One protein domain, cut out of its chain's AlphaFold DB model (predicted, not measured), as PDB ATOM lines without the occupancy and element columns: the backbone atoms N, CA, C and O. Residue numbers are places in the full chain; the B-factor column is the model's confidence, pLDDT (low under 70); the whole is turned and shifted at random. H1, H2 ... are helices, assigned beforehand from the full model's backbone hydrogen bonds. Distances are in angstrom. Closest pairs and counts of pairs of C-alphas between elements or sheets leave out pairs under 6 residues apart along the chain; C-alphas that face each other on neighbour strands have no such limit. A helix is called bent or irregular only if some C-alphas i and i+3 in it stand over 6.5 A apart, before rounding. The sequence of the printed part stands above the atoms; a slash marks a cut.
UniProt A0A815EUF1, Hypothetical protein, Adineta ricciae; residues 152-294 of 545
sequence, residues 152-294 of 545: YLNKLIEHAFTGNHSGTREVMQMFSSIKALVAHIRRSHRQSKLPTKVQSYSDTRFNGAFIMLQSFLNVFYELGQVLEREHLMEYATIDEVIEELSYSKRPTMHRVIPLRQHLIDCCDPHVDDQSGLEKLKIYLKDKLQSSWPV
ATOM      1  N   TYR A 152     391.477 144.240 213.761       80.88
ATOM      2  CA  TYR A 152     390.207 144.864 214.143       80.88
ATOM      3  C   TYR A 152     389.563 145.587 212.958       80.88
ATOM      4  O   TYR A 152     388.394 145.335 212.666       80.88
ATOM      5  N   LEU A 153     390.320 146.430 212.250       73.88
ATOM      6  CA  LEU A 153     389.846 147.166 211.077       73.88
ATOM      7  C   LEU A 153     389.372 146.230 209.964       73.88
ATOM      8  O   LEU A 153     388.269 146.389 209.441       73.88
ATOM      9  N   ASN A 154     390.160 145.208 209.644       76.94
ATOM     10  CA  ASN A 154     389.805 144.250 208.606       76.94
ATOM     11  C   ASN A 154     388.523 143.479 208.966       76.94
ATOM     12  O   ASN A 154     387.639 143.332 208.122       76.94
ATOM     13  N   LYS A 155     388.371 143.051 210.230       78.00
ATOM     14  CA  LYS A 155     387.148 142.382 210.711       78.00
ATOM     15  C   LYS A 155     385.936 143.304 210.728       78.00
ATOM     16  O   LYS A 155     384.832 142.857 210.423       78.00
ATOM     17  N   LEU A 156     386.130 144.575 211.070       76.88
ATOM     18  CA  LEU A 156     385.080 145.582 211.031       76.88
ATOM     19  C   LEU A 156     384.538 145.758 209.607       76.88
ATOM     20  O   LEU A 156     383.326 145.698 209.397       76.88
ATOM     21  N   ILE A 157     385.438 145.922 208.637       73.12
ATOM     22  CA  ILE A 157     385.102 146.072 207.217       73.12
ATOM     23  C   ILE A 157     384.418 144.808 206.697       73.12
ATOM     24  O   ILE A 157     383.348 144.892 206.099       73.12
ATOM     25  N   GLU A 158     384.996 143.632 206.959       74.00
ATOM     26  CA  GLU A 158     384.388 142.347 206.607       74.00
ATOM     27  C   GLU A 158     382.952 142.276 207.134       74.00
ATOM     28  O   GLU A 158     382.019 142.077 206.360       74.00
ATOM     29  N   HIS A 159     382.750 142.538 208.425       78.19
ATOM     30  CA  HIS A 159     381.427 142.480 209.026       78.19
ATOM     31  C   HIS A 159     380.465 143.491 208.384       78.19
ATOM     32  O   HIS A 159     379.338 143.123 208.066       78.19
ATOM     33  N   ALA A 160     380.900 144.724 208.100       74.62
ATOM     34  CA  ALA A 160     380.068 145.740 207.448       74.62
ATOM     35  C   ALA A 160     379.546 145.315 206.059       74.62
ATOM     36  O   ALA A 160     378.401 145.632 205.718       74.62
ATOM     37  N   PHE A 161     380.360 144.582 205.288       72.69
ATOM     38  CA  PHE A 161     380.054 144.166 203.914       72.69
ATOM     39  C   PHE A 161     379.471 142.753 203.782       72.69
ATOM     40  O   PHE A 161     378.803 142.466 202.787       72.69
ATOM     41  N   THR A 162     379.725 141.862 204.743       73.75
ATOM     42  CA  THR A 162     379.314 140.447 204.674       73.75
ATOM     43  C   THR A 162     378.471 139.978 205.860       73.75
ATOM     44  O   THR A 162     378.156 138.792 205.939       73.75
ATOM     45  N   GLY A 163     378.140 140.867 206.798       72.88
ATOM     46  CA  GLY A 163     377.311 140.565 207.963       72.88
ATOM     47  C   GLY A 163     375.822 140.388 207.642       72.88
ATOM     48  O   GLY A 163     375.400 140.352 206.491       72.88
ATOM     49  N   ASN A 164     375.008 140.283 208.695       67.62
ATOM     50  CA  ASN A 164     373.548 140.142 208.616       67.62
ATOM     51  C   ASN A 164     372.851 141.205 209.484       67.62
ATOM     52  O   ASN A 164     372.053 140.886 210.362       67.62
ATOM     53  N   HIS A 165     373.161 142.485 209.269       70.00
ATOM     54  CA  HIS A 165     372.513 143.595 209.979       70.00
ATOM     55  C   HIS A 165     371.639 144.437 209.051       70.00
ATOM     56  O   HIS A 165     372.007 144.762 207.924       70.00
ATOM     57  N   SER A 166     370.456 144.804 209.545       61.50
ATOM     58  CA  SER A 166     369.419 145.508 208.780       61.50
ATOM     59  C   SER A 166     369.877 146.864 208.233       61.50
ATOM     60  O   SER A 166     369.422 147.264 207.164       61.50
ATOM     61  N   GLY A 167     370.804 147.535 208.926       64.31
ATOM     62  CA  GLY A 167     371.291 148.870 208.574       64.31
ATOM     63  C   GLY A 167     372.064 148.953 207.254       64.31
ATOM     64  O   GLY A 167     371.916 149.937 206.547       64.31
ATOM     65  N   THR A 168     372.833 147.934 206.850       66.31
ATOM     66  CA  THR A 168     373.722 148.039 205.666       66.31
ATOM     67  C   THR A 168     373.302 147.141 204.500       66.31
ATOM     68  O   THR A 168     374.092 146.869 203.596       66.31
ATOM     69  N   ARG A 169     372.049 146.665 204.485       70.25
ATOM     70  CA  ARG A 169     371.564 145.654 203.525       70.25
ATOM     71  C   ARG A 169     371.808 146.019 202.058       70.25
ATOM     72  O   ARG A 169     372.211 145.153 201.286       70.25
ATOM     73  N   GLU A 170     371.599 147.279 201.692       63.94
ATOM     74  CA  GLU A 170     371.828 147.800 200.334       63.94
ATOM     75  C   GLU A 170     373.311 147.683 199.930       63.94
ATOM     76  O   GLU A 170     373.643 147.149 198.870       63.94
ATOM     77  N   VAL A 171     374.216 148.083 200.827       67.25
ATOM     78  CA  VAL A 171     375.672 148.001 200.634       67.25
ATOM     79  C   VAL A 171     376.138 146.546 200.532       67.25
ATOM     80  O   VAL A 171     376.950 146.211 199.672       67.25
ATOM     81  N   MET A 172     375.588 145.655 201.359       70.81
ATOM     82  CA  MET A 172     375.913 144.225 201.328       70.81
ATOM     83  C   MET A 172     375.444 143.554 200.027       70.81
ATOM     84  O   MET A 172     376.152 142.718 199.460       70.81
ATOM     85  N   GLN A 173     374.280 143.947 199.500       68.25
ATOM     86  CA  GLN A 173     373.783 143.471 198.204       68.25
ATOM     87  C   GLN A 173     374.665 143.938 197.041       68.25
ATOM     88  O   GLN A 173     375.008 143.131 196.170       68.25
ATOM     89  N   MET A 174     375.079 145.208 197.048       72.06
ATOM     90  CA  MET A 174     376.039 145.740 196.080       72.06
ATOM     91  C   MET A 174     377.365 144.969 196.149       72.06
ATOM     92  O   MET A 174     377.830 144.450 195.134       72.06
ATOM     93  N   PHE A 175     377.937 144.812 197.346       77.06
ATOM     94  CA  PHE A 175     379.197 144.098 197.553       77.06
ATOM     95  C   PHE A 175     379.137 142.646 197.059       77.06
ATOM     96  O   PHE A 175     380.045 142.179 196.370       77.06
ATOM     97  N   SER A 176     378.042 141.939 197.355       74.19
ATOM     98  CA  SER A 176     377.798 140.577 196.868       74.19
ATOM     99  C   SER A 176     377.726 140.515 195.337       74.19
ATOM    100  O   SER A 176     378.332 139.636 194.716       74.19
ATOM    101  N   SER A 177     377.060 141.492 194.716       66.12
ATOM    102  CA  SER A 177     376.939 141.601 193.257       66.12
ATOM    103  C   SER A 177     378.298 141.829 192.589       66.12
ATOM    104  O   SER A 177     378.653 141.116 191.647       66.12
ATOM    105  N   ILE A 178     379.105 142.751 193.127       74.25
ATOM    106  CA  ILE A 178     380.468 143.015 192.647       74.25
ATOM    107  C   ILE A 178     381.337 141.768 192.826       74.25
ATOM    108  O   ILE A 178     381.974 141.314 191.874       74.25
ATOM    109  N   LYS A 179     381.316 141.137 194.007       79.38
ATOM    110  CA  LYS A 179     382.057 139.896 194.284       79.38
ATOM    111  C   LYS A 179     381.717 138.791 193.278       79.38
ATOM    112  O   LYS A 179     382.625 138.132 192.759       79.38
ATOM    113  N   ALA A 180     380.435 138.603 192.964       71.25
ATOM    114  CA  ALA A 180     379.975 137.632 191.975       71.25
ATOM    115  C   ALA A 180     380.470 137.966 190.557       71.25
ATOM    116  O   ALA A 180     380.945 137.075 189.843       71.25
ATOM    117  N   LEU A 181     380.423 139.243 190.170       67.00
ATOM    118  CA  LEU A 181     380.887 139.721 188.870       67.00
ATOM    119  C   LEU A 181     382.404 139.553 188.705       67.00
ATOM    120  O   LEU A 181     382.857 138.986 187.709       67.00
ATOM    121  N   VAL A 182     383.196 139.941 189.708       77.69
ATOM    122  CA  VAL A 182     384.651 139.722 189.734       77.69
ATOM    123  C   VAL A 182     384.982 138.231 189.624       77.69
ATOM    124  O   VAL A 182     385.841 137.830 188.830       77.69
ATOM    125  N   ALA A 183     384.275 137.379 190.371       74.25
ATOM    126  CA  ALA A 183     384.442 135.932 190.280       74.25
ATOM    127  C   ALA A 183     384.085 135.393 188.883       74.25
ATOM    128  O   ALA A 183     384.748 134.477 188.391       74.25
ATOM    129  N   HIS A 184     383.063 135.945 188.224       66.56
ATOM    130  CA  HIS A 184     382.694 135.583 186.857       66.56
ATOM    131  C   HIS A 184     383.760 136.008 185.838       66.56
ATOM    132  O   HIS A 184     384.162 135.189 185.011       66.56
ATOM    133  N   ILE A 185     384.281 137.239 185.912       68.19
ATOM    134  CA  ILE A 185     385.354 137.742 185.029       68.19
ATOM    135  C   ILE A 185     386.579 136.820 185.086       68.19
ATOM    136  O   ILE A 185     387.165 136.480 184.055       68.19
ATOM    137  N   ARG A 186     386.947 136.375 186.292       75.31
ATOM    138  CA  ARG A 186     388.103 135.497 186.503       75.31
ATOM    139  C   ARG A 186     387.858 134.075 186.005       75.31
ATOM    140  O   ARG A 186     388.710 133.545 185.299       75.31
ATOM    141  N   ARG A 187     386.696 133.484 186.314       72.12
ATOM    142  CA  ARG A 187     386.321 132.132 185.850       72.12
ATOM    143  C   ARG A 187     386.135 132.049 184.336       72.12
ATOM    144  O   ARG A 187     386.464 131.037 183.740       72.12
ATOM    145  N   SER A 188     385.642 133.115 183.712       68.81
ATOM    146  CA  SER A 188     385.463 133.199 182.256       68.81
ATOM    147  C   SER A 188     386.741 133.583 181.499       68.81
ATOM    148  O   SER A 188     386.688 133.795 180.290       68.81
ATOM    149  N   HIS A 189     387.883 133.710 182.193       73.69
ATOM    150  CA  HIS A 189     389.167 134.149 181.634       73.69
ATOM    151  C   HIS A 189     389.108 135.499 180.893       73.69
ATOM    152  O   HIS A 189     389.950 135.795 180.048       73.69
ATOM    153  N   ARG A 190     388.140 136.359 181.236       64.75
ATOM    154  CA  ARG A 190     387.942 137.681 180.615       64.75
ATOM    155  C   ARG A 190     388.851 138.769 181.189       64.75
ATOM    156  O   ARG A 190     388.857 139.880 180.675       64.75
ATOM    157  N   GLN A 191     389.658 138.447 182.200       78.94
ATOM    158  CA  GLN A 191     390.647 139.359 182.786       78.94
ATOM    159  C   GLN A 191     391.620 139.945 181.750       78.94
ATOM    160  O   GLN A 191     392.048 141.083 181.896       78.94
ATOM    161  N   SER A 192     391.970 139.191 180.706       78.62
ATOM    162  CA  SER A 192     392.869 139.660 179.641       78.62
ATOM    163  C   SER A 192     392.298 140.815 178.813       78.62
ATOM    164  O   SER A 192     393.053 141.477 178.112       78.62
ATOM    165  N   LYS A 193     390.982 141.055 178.886       69.62
ATOM    166  CA  LYS A 193     390.288 142.137 178.178       69.62
ATOM    167  C   LYS A 193     390.212 143.439 178.982       69.62
ATOM    168  O   LYS A 193     389.662 144.410 178.481       69.62
ATOM    169  N   LEU A 194     390.710 143.448 180.219       71.88
ATOM    170  CA  LEU A 194     390.667 144.607 181.106       71.88
ATOM    171  C   LEU A 194     392.075 145.190 181.281       71.88
ATOM    172  O   LEU A 194     393.033 144.420 181.388       71.88
ATOM    173  N   PRO A 195     392.210 146.526 181.355       77.50
ATOM    174  CA  PRO A 195     393.510 147.182 181.481       77.50
ATOM    175  C   PRO A 195     394.159 146.931 182.847       77.50
ATOM    176  O   PRO A 195     395.383 146.859 182.951       77.50
ATOM    177  N   THR A 196     393.342 146.738 183.886       81.88
ATOM    178  CA  THR A 196     393.801 146.502 185.258       81.88
ATOM    179  C   THR A 196     393.377 145.119 185.745       81.88
ATOM    180  O   THR A 196     392.302 144.604 185.419       81.88
ATOM    181  N   LYS A 197     394.238 144.484 186.548       84.38
ATOM    182  CA  LYS A 197     393.931 143.196 187.170       84.38
ATOM    183  C   LYS A 197     392.885 143.369 188.266       84.38
ATOM    184  O   LYS A 197     393.186 143.938 189.312       84.38
ATOM    185  N   VAL A 198     391.705 142.797 188.052       80.25
ATOM    186  CA  VAL A 198     390.638 142.776 189.050       80.25
ATOM    187  C   VAL A 198     390.966 141.731 190.107       80.25
ATOM    188  O   VAL A 198     391.338 140.584 189.808       80.25
ATOM    189  N   GLN A 199     390.864 142.142 191.362       82.56
ATOM    190  CA  GLN A 199     391.234 141.337 192.514       82.56
ATOM    191  C   GLN A 199     389.995 140.654 193.073       82.56
ATOM    192  O   GLN A 199     389.000 141.305 193.359       82.56
ATOM    193  N   SER A 200     390.050 139.332 193.235       82.75
ATOM    194  CA  SER A 200     389.013 138.624 193.987       82.75
ATOM    195  C   SER A 200     389.027 139.068 195.440       82.75
ATOM    196  O   SER A 200     390.104 139.215 196.019       82.75
ATOM    197  N   TYR A 201     387.836 139.166 196.030       80.56
ATOM    198  CA  TYR A 201     387.706 139.236 197.477       80.56
ATOM    199  C   TYR A 201     388.456 138.078 198.139       80.56
ATOM    200  O   TYR A 201     388.314 136.922 197.730       80.56
ATOM    201  N   SER A 202     389.235 138.415 199.158       74.62
ATOM    202  CA  SER A 202     389.979 137.485 199.993       74.62
ATOM    203  C   SER A 202     389.760 137.924 201.431       74.62
ATOM    204  O   SER A 202     390.259 138.970 201.826       74.62
ATOM    205  N   ASP A 203     389.023 137.127 202.191       65.00
ATOM    206  CA  ASP A 203     388.838 137.277 203.642       65.00
ATOM    207  C   ASP A 203     390.159 137.130 204.417       65.00
ATOM    208  O   ASP A 203     390.373 137.759 205.446       65.00
ATOM    209  N   THR A 204     391.085 136.347 203.867       59.59
ATOM    210  CA  THR A 204     392.435 136.097 204.398       59.59
ATOM    211  C   THR A 204     393.475 137.174 204.063       59.59
ATOM    212  O   THR A 204     394.636 137.032 204.446       59.59
ATOM    213  N   ARG A 205     393.124 138.232 203.314       62.97
ATOM    214  CA  ARG A 205     394.036 139.357 203.031       62.97
ATOM    215  C   ARG A 205     393.518 140.626 203.684       62.97
ATOM    216  O   ARG A 205     392.351 140.967 203.506       62.97
ATOM    217  N   PHE A 206     394.425 141.365 204.314       64.06
ATOM    218  CA  PHE A 206     394.164 142.730 204.756       64.06
ATOM    219  C   PHE A 206     393.657 143.579 203.595       64.06
ATOM    220  O   PHE A 206     394.206 143.528 202.490       64.06
ATOM    221  N   ASN A 207     392.567 144.300 203.845       68.12
ATOM    222  CA  ASN A 207     391.891 145.187 202.899       68.12
ATOM    223  C   ASN A 207     391.314 144.457 201.679       68.12
ATOM    224  O   ASN A 207     391.061 145.072 200.646       68.12
ATOM    225  N   GLY A 208     391.056 143.146 201.768       73.50
ATOM    226  CA  GLY A 208     390.554 142.348 200.645       73.50
ATOM    227  C   GLY A 208     389.238 142.863 200.047       73.50
ATOM    228  O   GLY A 208     389.047 142.786 198.830       73.50
ATOM    229  N   ALA A 209     388.351 143.421 200.879       73.00
ATOM    230  CA  ALA A 209     387.133 144.102 200.434       73.00
ATOM    231  C   ALA A 209     387.465 145.361 199.622       73.00
ATOM    232  O   ALA A 209     387.053 145.466 198.468       73.00
ATOM    233  N   PHE A 210     388.266 146.267 200.189       73.00
ATOM    234  CA  PHE A 210     388.670 147.513 199.539       73.00
ATOM    235  C   PHE A 210     389.423 147.260 198.229       73.00
ATOM    236  O   PHE A 210     389.040 147.777 197.188       73.00
ATOM    237  N   ILE A 211     390.431 146.388 198.244       74.38
ATOM    238  CA  ILE A 211     391.248 146.063 197.071       74.38
ATOM    239  C   ILE A 211     390.378 145.524 195.926       74.38
ATOM    240  O   ILE A 211     390.593 145.888 194.766       74.38
ATOM    241  N   MET A 212     389.393 144.665 196.223       83.06
ATOM    242  CA  MET A 212     388.445 144.196 195.208       83.06
ATOM    243  C   MET A 212     387.666 145.373 194.625       83.06
ATOM    244  O   MET A 212     387.668 145.541 193.405       83.06
ATOM    245  N   LEU A 213     387.040 146.177 195.482       76.19
ATOM    246  CA  LEU A 213     386.192 147.297 195.087       76.19
ATOM    247  C   LEU A 213     386.961 148.368 194.300       76.19
ATOM    248  O   LEU A 213     386.539 148.750 193.217       76.19
ATOM    249  N   GLN A 214     388.141 148.773 194.768       74.69
ATOM    250  CA  GLN A 214     389.011 149.719 194.074       74.69
ATOM    251  C   GLN A 214     389.473 149.164 192.722       74.69
ATOM    252  O   GLN A 214     389.448 149.861 191.709       74.69
ATOM    253  N   SER A 215     389.879 147.889 192.672       78.75
ATOM    254  CA  SER A 215     390.273 147.268 191.402       78.75
ATOM    255  C   SER A 215     389.104 147.179 190.422       78.75
ATOM    256  O   SER A 215     389.324 147.316 189.221       78.75
ATOM    257  N   PHE A 216     387.883 146.981 190.932       74.19
ATOM    258  CA  PHE A 216     386.650 146.963 190.159       74.19
ATOM    259  C   PHE A 216     386.309 148.355 189.618       74.19
ATOM    260  O   PHE A 216     386.077 148.479 188.419       74.19
ATOM    261  N   LEU A 217     386.402 149.394 190.455       70.31
ATOM    262  CA  LEU A 217     386.238 150.801 190.076       70.31
ATOM    263  C   LEU A 217     387.251 151.263 189.018       70.31
ATOM    264  O   LEU A 217     386.927 152.036 188.119       70.31
ATOM    265  N   ASN A 218     388.481 150.757 189.077       72.06
ATOM    266  CA  ASN A 218     389.518 151.106 188.107       72.06
ATOM    267  C   ASN A 218     389.284 150.493 186.723       72.06
ATOM    268  O   ASN A 218     389.704 151.073 185.731       72.06
ATOM    269  N   VAL A 219     388.673 149.306 186.654       70.88
ATOM    270  CA  VAL A 219     388.266 148.678 185.377       70.88
ATOM    271  C   VAL A 219     386.828 148.972 185.037       70.88
ATOM    272  O   VAL A 219     386.225 148.311 184.183       70.88
ATOM    273  N   PHE A 220     386.239 149.870 185.817       64.62
ATOM    274  CA  PHE A 220     384.851 150.123 185.739       64.62
ATOM    275  C   PHE A 220     384.656 150.588 184.292       64.62
ATOM    276  O   PHE A 220     384.022 149.858 183.548       64.62
ATOM    277  N   TYR A 221     385.089 151.774 183.873       55.75
ATOM    278  CA  TYR A 221     384.568 152.397 182.642       55.75
ATOM    279  C   TYR A 221     384.590 151.481 181.395       55.75
ATOM    280  O   TYR A 221     383.686 151.537 180.565       55.75
ATOM    281  N   GLU A 222     385.531 150.543 181.343       63.94
ATOM    282  CA  GLU A 222     385.697 149.481 180.352       63.94
ATOM    283  C   GLU A 222     384.657 148.340 180.432       63.94
ATOM    284  O   GLU A 222     384.250 147.796 179.406       63.94
ATOM    285  N   LEU A 223     384.171 147.985 181.625       56.56
ATOM    286  CA  LEU A 223     383.014 147.101 181.840       56.56
ATOM    287  C   LEU A 223     381.676 147.767 181.438       56.56
ATOM    288  O   LEU A 223     380.666 147.073 181.294       56.56
ATOM    289  N   GLY A 224     381.662 149.091 181.232       45.06
ATOM    290  CA  GLY A 224     380.497 149.890 180.822       45.06
ATOM    291  C   GLY A 224     379.943 149.582 179.425       45.06
ATOM    292  O   GLY A 224     378.833 149.996 179.119       45.06
ATOM    293  N   GLN A 225     380.637 148.789 178.597       48.84
ATOM    294  CA  GLN A 225     380.042 148.209 177.380       48.84
ATOM    295  C   GLN A 225     379.062 147.053 177.671       48.84
ATOM    296  O   GLN A 225     378.471 146.514 176.738       48.84
ATOM    297  N   VAL A 226     378.889 146.641 178.939       43.91
ATOM    298  CA  VAL A 226     377.987 145.543 179.324       43.91
ATOM    299  C   VAL A 226     377.072 145.855 180.524       43.91
ATOM    300  O   VAL A 226     375.958 145.353 180.495       43.91
ATOM    301  N   LEU A 227     377.422 146.662 181.540       32.81
ATOM    302  CA  LEU A 227     376.512 146.959 182.679       32.81
ATOM    303  C   LEU A 227     376.790 148.333 183.361       32.81
ATOM    304  O   LEU A 227     377.955 148.713 183.527       32.81
ATOM    305  N   GLU A 228     375.704 149.033 183.755       33.19
ATOM    306  CA  GLU A 228     375.583 150.357 184.439       33.19
ATOM    307  C   GLU A 228     375.771 150.302 185.999       33.19
ATOM    308  O   GLU A 228     375.907 149.214 186.551       33.19
ATOM    309  N   ARG A 229     375.945 151.449 186.702       41.81
ATOM    310  CA  ARG A 229     377.109 151.732 187.605       41.81
ATOM    311  C   ARG A 229     376.938 152.814 188.730       41.81
ATOM    312  O   ARG A 229     376.089 153.664 188.525       41.81
ATOM    313  N   GLU A 230     377.906 153.135 189.634       47.03
ATOM    314  CA  GLU A 230     378.250 152.748 191.061       47.03
ATOM    315  C   GLU A 230     378.577 154.017 191.928       47.03
ATOM    316  O   GLU A 230     378.682 155.103 191.356       47.03
ATOM    317  N   HIS A 231     378.853 153.876 193.254       36.44
ATOM    318  CA  HIS A 231     379.559 154.830 194.166       36.44
ATOM    319  C   HIS A 231     380.573 154.141 195.135       36.44
ATOM    320  O   HIS A 231     380.107 153.399 195.990       36.44
ATOM    321  N   LEU A 232     381.894 154.451 195.121       39.16
ATOM    322  CA  LEU A 232     382.823 154.372 196.293       39.16
ATOM    323  C   LEU A 232     384.039 155.319 196.105       39.16
ATOM    324  O   LEU A 232     384.905 155.036 195.285       39.16
ATOM    325  N   MET A 233     384.150 156.426 196.850       37.12
ATOM    326  CA  MET A 233     385.369 157.276 196.868       37.12
ATOM    327  C   MET A 233     385.784 157.759 198.275       37.12
ATOM    328  O   MET A 233     386.804 158.423 198.403       37.12
ATOM    329  N   GLU A 234     385.072 157.380 199.342       43.53
ATOM    330  CA  GLU A 234     385.407 157.757 200.736       43.53
ATOM    331  C   GLU A 234     386.342 156.761 201.461       43.53
ATOM    332  O   GLU A 234     386.596 156.893 202.651       43.53
ATOM    333  N   TYR A 235     386.885 155.757 200.766       49.78
ATOM    334  CA  TYR A 235     387.644 154.660 201.392       49.78
ATOM    335  C   TYR A 235     389.170 154.794 201.290       49.78
ATOM    336  O   TYR A 235     389.880 153.993 201.894       49.78
ATOM    337  N   ALA A 236     389.676 155.804 200.571       43.66
ATOM    338  CA  ALA A 236     391.110 156.110 200.533       43.66
ATOM    339  C   ALA A 236     391.665 156.356 201.950       43.66
ATOM    340  O   ALA A 236     392.736 155.865 202.292       43.66
ATOM    341  N   THR A 237     390.859 156.981 202.811       57.97
ATOM    342  CA  THR A 237     391.196 157.294 204.201       57.97
ATOM    343  C   THR A 237     391.470 156.052 205.059       57.97
ATOM    344  O   THR A 237     392.300 156.092 205.960       57.97
ATOM    345  N   ILE A 238     390.800 154.920 204.801       58.78
ATOM    346  CA  ILE A 238     391.015 153.682 205.574       58.78
ATOM    347  C   ILE A 238     392.347 153.031 205.197       58.78
ATOM    348  O   ILE A 238     393.074 152.567 206.076       58.78
ATOM    349  N   ASP A 239     392.667 152.996 203.904       56.94
ATOM    350  CA  ASP A 239     393.933 152.450 203.414       56.94
ATOM    351  C   ASP A 239     395.124 153.269 203.934       56.94
ATOM    352  O   ASP A 239     396.102 152.684 204.402       56.94
ATOM    353  N   GLU A 240     395.001 154.600 203.954       63.62
ATOM    354  CA  GLU A 240     395.986 155.513 204.549       63.62
ATOM    355  C   GLU A 240     396.180 155.248 206.052       63.62
ATOM    356  O   GLU A 240     397.311 155.125 206.525       63.62
ATOM    357  N   VAL A 241     395.091 155.077 206.815       68.56
ATOM    358  CA  VAL A 241     395.170 154.750 208.251       68.56
ATOM    359  C   VAL A 241     395.861 153.408 208.489       68.56
ATOM    360  O   VAL A 241     396.684 153.294 209.398       68.56
ATOM    361  N   ILE A 242     395.559 152.389 207.684       64.81
ATOM    362  CA  ILE A 242     396.195 151.073 207.810       64.81
ATOM    363  C   ILE A 242     397.678 151.168 207.468       64.81
ATOM    364  O   ILE A 242     398.507 150.639 208.204       64.81
ATOM    365  N   GLU A 243     398.050 151.889 206.412       70.69
ATOM    366  CA  GLU A 243     399.457 152.108 206.076       70.69
ATOM    367  C   GLU A 243     400.233 152.768 207.228       70.69
ATOM    368  O   GLU A 243     401.329 152.307 207.582       70.69
ATOM    369  N   GLU A 244     399.634 153.779 207.855       76.38
ATOM    370  CA  GLU A 244     400.190 154.489 209.006       76.38
ATOM    371  C   GLU A 244     400.363 153.586 210.240       76.38
ATOM    372  O   GLU A 244     401.396 153.653 210.917       76.38
ATOM    373  N   LEU A 245     399.393 152.711 210.531       78.75
ATOM    374  CA  LEU A 245     399.435 151.793 211.677       78.75
ATOM    375  C   LEU A 245     400.346 150.574 211.442       78.75
ATOM    376  O   LEU A 245     400.999 150.100 212.380       78.75
ATOM    377  N   SER A 246     400.459 150.102 210.195       76.38
ATOM    378  CA  SER A 246     401.291 148.956 209.801       76.38
ATOM    379  C   SER A 246     402.783 149.294 209.613       76.38
ATOM    380  O   SER A 246     403.569 148.435 209.176       76.38
ATOM    381  N   TYR A 247     403.218 150.537 209.838       79.25
ATOM    382  CA  TYR A 247     404.610 150.926 209.604       79.25
ATOM    383  C   TYR A 247     405.565 150.253 210.606       79.25
ATOM    384  O   TYR A 247     405.331 150.254 211.808       79.25
ATOM    385  N   SER A 248     406.674 149.674 210.124       74.31
ATOM    386  CA  SER A 248     407.551 148.819 210.952       74.31
ATOM    387  C   SER A 248     408.879 149.466 211.362       74.31
ATOM    388  O   SER A 248     409.711 148.805 211.967       74.31
ATOM    389  N   LYS A 249     409.158 150.703 210.938       79.31
ATOM    390  CA  LYS A 249     410.440 151.395 211.200       79.31
ATOM    391  C   LYS A 249     410.293 152.685 212.012       79.31
ATOM    392  O   LYS A 249     411.270 153.401 212.182       79.31
ATOM    393  N   ARG A 250     409.082 152.990 212.475       84.88
ATOM    394  CA  ARG A 250     408.782 154.115 213.364       84.88
ATOM    395  C   ARG A 250     407.737 153.661 214.387       84.88
ATOM    396  O   ARG A 250     407.002 152.723 214.074       84.88
ATOM    397  N   PRO A 251     407.653 154.285 215.571       88.50
ATOM    398  CA  PRO A 251     406.585 153.996 216.524       88.50
ATOM    399  C   PRO A 251     405.200 154.250 215.916       88.50
ATOM    400  O   PRO A 251     405.000 155.274 215.265       88.50
ATOM    401  N   THR A 252     404.233 153.361 216.155       89.56
ATOM    402  CA  THR A 252     402.868 153.497 215.600       89.56
ATOM    403  C   THR A 252     401.757 153.510 216.653       89.56
ATOM    404  O   THR A 252     400.688 154.054 216.393       89.56
ATOM    405  N   MET A 253     401.994 153.023 217.878       89.00
ATOM    406  CA  MET A 253     400.953 152.935 218.922       89.00
ATOM    407  C   MET A 253     400.314 154.274 219.312       89.00
ATOM    408  O   MET A 253     399.114 154.333 219.566       89.00
ATOM    409  N   HIS A 254     401.081 155.368 219.311       90.25
ATOM    410  CA  HIS A 254     400.569 156.715 219.608       90.25
ATOM    411  C   HIS A 254     399.593 157.249 218.542       90.25
ATOM    412  O   HIS A 254     398.904 158.235 218.786       90.25
ATOM    413  N   ARG A 255     399.526 156.615 217.362       89.50
ATOM    414  CA  ARG A 255     398.652 157.023 216.251       89.50
ATOM    415  C   ARG A 255     397.262 156.403 216.324       89.50
ATOM    416  O   ARG A 255     396.346 156.903 215.684       89.50
ATOM    417  N   VAL A 256     397.075 155.350 217.122       86.69
ATOM    418  CA  VAL A 256     395.806 154.607 217.186       86.69
ATOM    419  C   VAL A 256     394.644 155.509 217.604       86.69
ATOM    420  O   VAL A 256     393.616 155.513 216.939       86.69
ATOM    421  N   ILE A 257     394.801 156.301 218.669       88.44
ATOM    422  CA  ILE A 257     393.739 157.195 219.160       88.44
ATOM    423  C   ILE A 257     393.373 158.280 218.132       88.44
ATOM    424  O   ILE A 257     392.195 158.355 217.781       88.44
ATOM    425  N   PRO A 258     394.314 159.109 217.629       87.75
ATOM    426  CA  PRO A 258     393.965 160.165 216.680       87.75
ATOM    427  C   PRO A 258     393.444 159.620 215.345       87.75
ATOM    428  O   PRO A 258     392.481 160.168 214.825       87.75
ATOM    429  N   LEU A 259     394.001 158.524 214.814       83.25
ATOM    430  CA  LEU A 259     393.518 157.942 213.555       83.25
ATOM    431  C   LEU A 259     392.150 157.268 213.716       83.25
ATOM    432  O   LEU A 259     391.305 157.374 212.831       83.25
ATOM    433  N   ARG A 260     391.879 156.633 214.865       83.88
ATOM    434  CA  ARG A 260     390.534 156.137 215.192       83.88
ATOM    435  C   ARG A 260     389.525 157.281 215.260       83.88
ATOM    436  O   ARG A 260     388.428 157.133 214.732       83.88
ATOM    437  N   GLN A 261     389.880 158.398 215.899       83.44
ATOM    438  CA  GLN A 261     389.001 159.567 215.967       83.44
ATOM    439  C   GLN A 261     388.771 160.163 214.576       83.44
ATOM    440  O   GLN A 261     387.628 160.395 214.209       83.44
ATOM    441  N   HIS A 262     389.823 160.291 213.770       79.81
ATOM    442  CA  HIS A 262     389.713 160.735 212.384       79.81
ATOM    443  C   HIS A 262     388.739 159.868 211.571       79.81
ATOM    444  O   HIS A 262     387.864 160.400 210.898       79.81
ATOM    445  N   LEU A 263     388.820 158.537 211.690       71.19
ATOM    446  CA  LEU A 263     387.870 157.633 211.034       71.19
ATOM    447  C   LEU A 263     386.433 157.804 211.542       71.19
ATOM    448  O   LEU A 263     385.498 157.704 210.751       71.19
ATOM    449  N   ILE A 264     386.247 158.050 212.843       79.44
ATOM    450  CA  ILE A 264     384.931 158.337 213.433       79.44
ATOM    451  C   ILE A 264     384.351 159.626 212.842       79.44
ATOM    452  O   ILE A 264     383.177 159.631 212.477       79.44
ATOM    453  N   ASP A 265     385.167 160.671 212.716       79.12
ATOM    454  CA  ASP A 265     384.766 161.969 212.165       79.12
ATOM    455  C   ASP A 265     384.448 161.849 210.662       79.12
ATOM    456  O   ASP A 265     383.455 162.387 210.181       79.12
ATOM    457  N   CYS A 266     385.214 161.049 209.912       70.12
ATOM    458  CA  CYS A 266     384.904 160.720 208.514       70.12
ATOM    459  C   CYS A 266     383.595 159.931 208.344       70.12
ATOM    460  O   CYS A 266     383.042 159.888 207.245       70.12
ATOM    461  N   CYS A 267     383.101 159.294 209.407       72.44
ATOM    462  CA  CYS A 267     381.820 158.590 209.410       72.44
ATOM    463  C   CYS A 267     380.644 159.487 209.839       72.44
ATOM    464  O   CYS A 267     379.558 158.964 210.097       72.44
ATOM    465  N   ASP A 268     380.822 160.807 209.940       77.94
ATOM    466  CA  ASP A 268     379.704 161.727 210.147       77.94
ATOM    467  C   ASP A 268     378.818 161.797 208.892       77.94
ATOM    468  O   ASP A 268     379.320 162.080 207.799       77.94
ATOM    469  N   PRO A 269     377.501 161.525 209.015       73.06
ATOM    470  CA  PRO A 269     376.591 161.643 207.886       73.06
ATOM    471  C   PRO A 269     376.557 163.064 207.325       73.06
ATOM    472  O   PRO A 269     376.378 164.036 208.062       73.06
ATOM    473  N   HIS A 270     376.686 163.175 206.009       73.81
ATOM    474  CA  HIS A 270     376.541 164.416 205.267       73.81
ATOM    475  C   HIS A 270     375.137 164.522 204.663       73.81
ATOM    476  O   HIS A 270     374.511 163.520 204.330       73.81
ATOM    477  N   VAL A 271     374.649 165.748 204.459       70.50
ATOM    478  CA  VAL A 271     373.309 166.009 203.887       70.50
ATOM    479  C   VAL A 271     373.153 165.418 202.476       70.50
ATOM    480  O   VAL A 271     372.048 165.077 202.063       70.50
ATOM    481  N   ASP A 272     374.266 165.271 201.759       62.16
ATOM    482  CA  ASP A 272     374.311 164.700 200.407       62.16
ATOM    483  C   ASP A 272     374.458 163.168 200.387       62.16
ATOM    484  O   ASP A 272     374.493 162.565 199.310       62.16
ATOM    485  N   ASP A 273     374.559 162.518 201.551       56.34
ATOM    486  CA  ASP A 273     374.701 161.069 201.613       56.34
ATOM    487  C   ASP A 273     373.414 160.378 201.154       56.34
ATOM    488  O   ASP A 273     372.299 160.674 201.585       56.34
ATOM    489  N   GLN A 274     373.565 159.384 200.280       59.34
ATOM    490  CA  GLN A 274     372.462 158.489 199.949       59.34
ATOM    491  C   GLN A 274     372.115 157.607 201.153       59.34
ATOM    492  O   GLN A 274     372.998 157.225 201.917       59.34
ATOM    493  N   SER A 275     370.851 157.181 201.256       62.16
ATOM    494  CA  SER A 275     370.349 156.397 202.398       62.16
ATOM    495  C   SER A 275     371.220 155.179 202.754       62.16
ATOM    496  O   SER A 275     371.433 154.896 203.931       62.16
ATOM    497  N   GLY A 276     371.761 154.463 201.763       53.50
ATOM    498  CA  GLY A 276     372.661 153.333 202.003       53.50
ATOM    499  C   GLY A 276     374.027 153.731 202.580       53.50
ATOM    500  O   GLY A 276     374.550 153.027 203.444       53.50
ATOM    501  N   LEU A 277     374.590 154.861 202.135       59.50
ATOM    502  CA  LEU A 277     375.868 155.394 202.616       59.50
ATOM    503  C   LEU A 277     375.726 155.994 204.017       59.50
ATOM    504  O   LEU A 277     376.532 155.685 204.887       59.50
ATOM    505  N   GLU A 278     374.663 156.760 204.254       63.50
ATOM    506  CA  GLU A 278     374.313 157.303 205.570       63.50
ATOM    507  C   GLU A 278     374.217 156.181 206.616       63.50
ATOM    508  O   GLU A 278     374.883 156.220 207.653       63.50
ATOM    509  N   LYS A 279     373.459 155.115 206.323       64.44
ATOM    510  CA  LYS A 279     373.330 153.974 207.242       64.44
ATOM    511  C   LYS A 279     374.656 153.242 207.461       64.44
ATOM    512  O   LYS A 279     374.905 152.758 208.566       64.44
ATOM    513  N   LEU A 280     375.501 153.135 206.432       61.09
ATOM    514  CA  LEU A 280     376.831 152.534 206.557       61.09
ATOM    515  C   LEU A 280     377.752 153.381 207.436       61.09
ATOM    516  O   LEU A 280     378.407 152.826 208.311       61.09
ATOM    517  N   LYS A 281     377.775 154.701 207.239       68.44
ATOM    518  CA  LYS A 281     378.531 155.648 208.065       68.44
ATOM    519  C   LYS A 281     378.108 155.560 209.530       68.44
ATOM    520  O   LYS A 281     378.955 155.329 210.389       68.44
ATOM    521  N   ILE A 282     376.801 155.591 209.809       74.69
ATOM    522  CA  ILE A 282     376.251 155.399 211.164       74.69
ATOM    523  C   ILE A 282     376.717 154.066 211.764       74.69
ATOM    524  O   ILE A 282     377.173 154.014 212.907       74.69
ATOM    525  N   TYR A 283     376.638 152.984 210.986       71.81
ATOM    526  CA  TYR A 283     377.054 151.655 211.419       71.81
ATOM    527  C   TYR A 283     378.557 151.570 211.734       71.81
ATOM    528  O   TYR A 283     378.951 151.048 212.778       71.81
ATOM    529  N   LEU A 284     379.406 152.078 210.836       66.12
ATOM    530  CA  LEU A 284     380.855 152.090 211.014       66.12
ATOM    531  C   LEU A 284     381.243 152.953 212.212       66.12
ATOM    532  O   LEU A 284     382.059 152.514 213.018       66.12
ATOM    533  N   LYS A 285     380.606 154.116 212.387       80.31
ATOM    534  CA  LYS A 285     380.815 154.997 213.538       80.31
ATOM    535  C   LYS A 285     380.522 154.289 214.863       80.31
ATOM    536  O   LYS A 285     381.392 154.255 215.734       80.31
ATOM    537  N   ASP A 286     379.351 153.656 214.987       80.31
ATOM    538  CA  ASP A 286     378.973 152.865 216.172       80.31
ATOM    539  C   ASP A 286     380.000 151.763 216.466       80.31
ATOM    540  O   ASP A 286     380.421 151.562 217.609       80.31
ATOM    541  N   LYS A 287     380.467 151.058 215.433       74.69
ATOM    542  CA  LYS A 287     381.425 149.965 215.603       74.69
ATOM    543  C   LYS A 287     382.851 150.417 215.890       74.69
ATOM    544  O   LYS A 287     383.514 149.787 216.713       74.69
ATOM    545  N   LEU A 288     383.321 151.509 215.296       75.88
ATOM    546  CA  LEU A 288     384.604 152.124 215.653       75.88
ATOM    547  C   LEU A 288     384.604 152.544 217.129       75.88
ATOM    548  O   LEU A 288     385.605 152.364 217.826       75.88
ATOM    549  N   GLN A 289     383.471 153.038 217.635       84.19
ATOM    550  CA  GLN A 289     383.309 153.439 219.033       84.19
ATOM    551  C   GLN A 289     383.186 152.248 219.995       84.19
ATOM    552  O   GLN A 289     383.866 152.226 221.020       84.19
ATOM    553  N   SER A 290     382.369 151.249 219.661       81.62
ATOM    554  CA  SER A 290     382.047 150.128 220.557       81.62
ATOM    555  C   SER A 290     383.016 148.945 220.475       81.62
ATOM    556  O   SER A 290     383.190 148.232 221.460       81.62
ATOM    557  N   SER A 291     383.621 148.699 219.308       74.69
ATOM    558  CA  SER A 291     384.287 147.424 218.994       74.69
ATOM    559  C   SER A 291     385.801 147.524 218.784       74.69
ATOM    560  O   SER A 291     386.467 146.492 218.847       74.69
ATOM    561  N   TRP A 292     386.360 148.722 218.559       76.75
ATOM    562  CA  TRP A 292     387.812 148.948 218.551       76.75
ATOM    563  C   TRP A 292     388.267 149.400 219.949       76.75
ATOM    564  O   TRP A 292     388.096 150.575 220.294       76.75
ATOM    565  N   PRO A 293     388.811 148.493 220.781       77.38
ATOM    566  CA  PRO A 293     389.214 148.834 222.136       77.38
ATOM    567  C   PRO A 293     390.432 149.758 222.129       77.38
ATOM    568  O   PRO A 293     391.378 149.562 221.369       77.38
ATOM    569  N   VAL A 294     390.419 150.745 223.026       83.38
ATOM    570  CA  VAL A 294     391.580 151.589 223.321       83.38
ATOM    571  C   VAL A 294     392.049 151.257 224.732       83.38
ATOM    572  O   VAL A 294     391.421 151.625 225.720       83.38
TER     573      VAL A 294
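AT A GLANCE: This is residues 152 to 294 of the 545 residues of the protein "Hypothetical protein" of Adineta ricciae (UniProt A0A815EUF1). The helices make a wide V: one arm is a group of four, H1, H8, H7 and H6, each at a shallow tilt to the next in that series, and the other is the long helix H2, which sets out from the corner where its first turns meet the first half of H8. H4 fills the opening between the arms, the short H3 and H5 lie toward the far end of the H2 arm, and residues 246 to 251, between H6 and H7, stick out as a free loop. The printed part has 143 residues with eight named helices, H1 to H8 in chain order, and no named strand; its class is all helix. It is compact, with a radius of gyration of the C-alphas of 16.2 A, and spans 46 by 39 by 25 A.

HOW THE PARTS SIT: H1, residues 152 to 162, touches H2, residues 166 to 187, about perpendicular at 87 degrees; their closest C-alphas are those of Phe 161 and Met 172, 4.9 A apart, and H2 touches H1 with residues 168 to 176 alone. H2 has a kink of 29 degrees near residue 173 and is irregular, with C-alphas 167 and 170 8.3 A apart. H3, residues 190 to 193, is close to H2 but not clearly touching it, the closest C-alphas being those of Ile 185 and Gln 191 at 6.0 A. H4, residues 208 to 218, touches H2, the same way at a steep tilt of 69 degrees, only just short of perpendicular; the C-alphas of Val 182 and Phe 216 are closest at 7.5 A. H4 and H1 only just touch, with 3 pairs of C-alphas within 8 A, the closest being those of Glu 158 and Ala 209 at 7.0 A. H5, residues 220 to 223, and H4 meet only through their link. H6, residues 236 to 245, is near H1, with 6 pairs of C-alphas within 10 A, and near H4, with 5 pairs. H6 and H7, residues 253 to 266, form a helical hairpin at a shallow tilt of 12 degrees; the closest C-alphas are those of Val 241 and Leu 259, 6.4 A apart. H7 is only just irregular, with C-alphas 254 and 257 6.9 A apart. H7 and H8, residues 275 to 291, form a second helical hairpin at a shallow tilt of 28 degrees, closest at the C-alphas of Ile 264 and Lys 285, 5.3 A. H8 touches H1, opposite ways at a tilt of 34.6 degrees, only just shallow, closest at the C-alphas of Leu 156 and Lys 287, 7.3 A. H8 also touches H2, about perpendicular at 79 degrees, closest at the C-alphas of Thr 168 and Leu 280, 5.5 A. Every O i to N i+4 pair is within hydrogen-bond range in H1, H4, H6 and H8, against 16 of 18 in H2 and 8 of 10 in H7; H3 and H5 are too short for such a pair.

IN THESE COORDINATES: H1 begins at C-alpha 152, (390.207, 144.864, 214.143). H2 is the longest helix, 31.5 A from C-alpha 166 to C-alpha 187 at (386.321, 132.132, 185.850). H7 measures 20.7 A and H8 23.5 A, the latter ending at C-alpha 291, (384.287, 147.424, 218.994).

THE WHOLE: The two C-alphas farthest apart, those of Gln 225 and His 254, are 47.7 A apart. The printed part has no cut. The links H3 to H4, residues 194 to 207, and H5 to H6, residues 224 to 235, are long. The mean pLDDT of the printed part is 70.3; 53 residues are under 70, among them residues 203 to 207, 220 to 242 and 272 to 281.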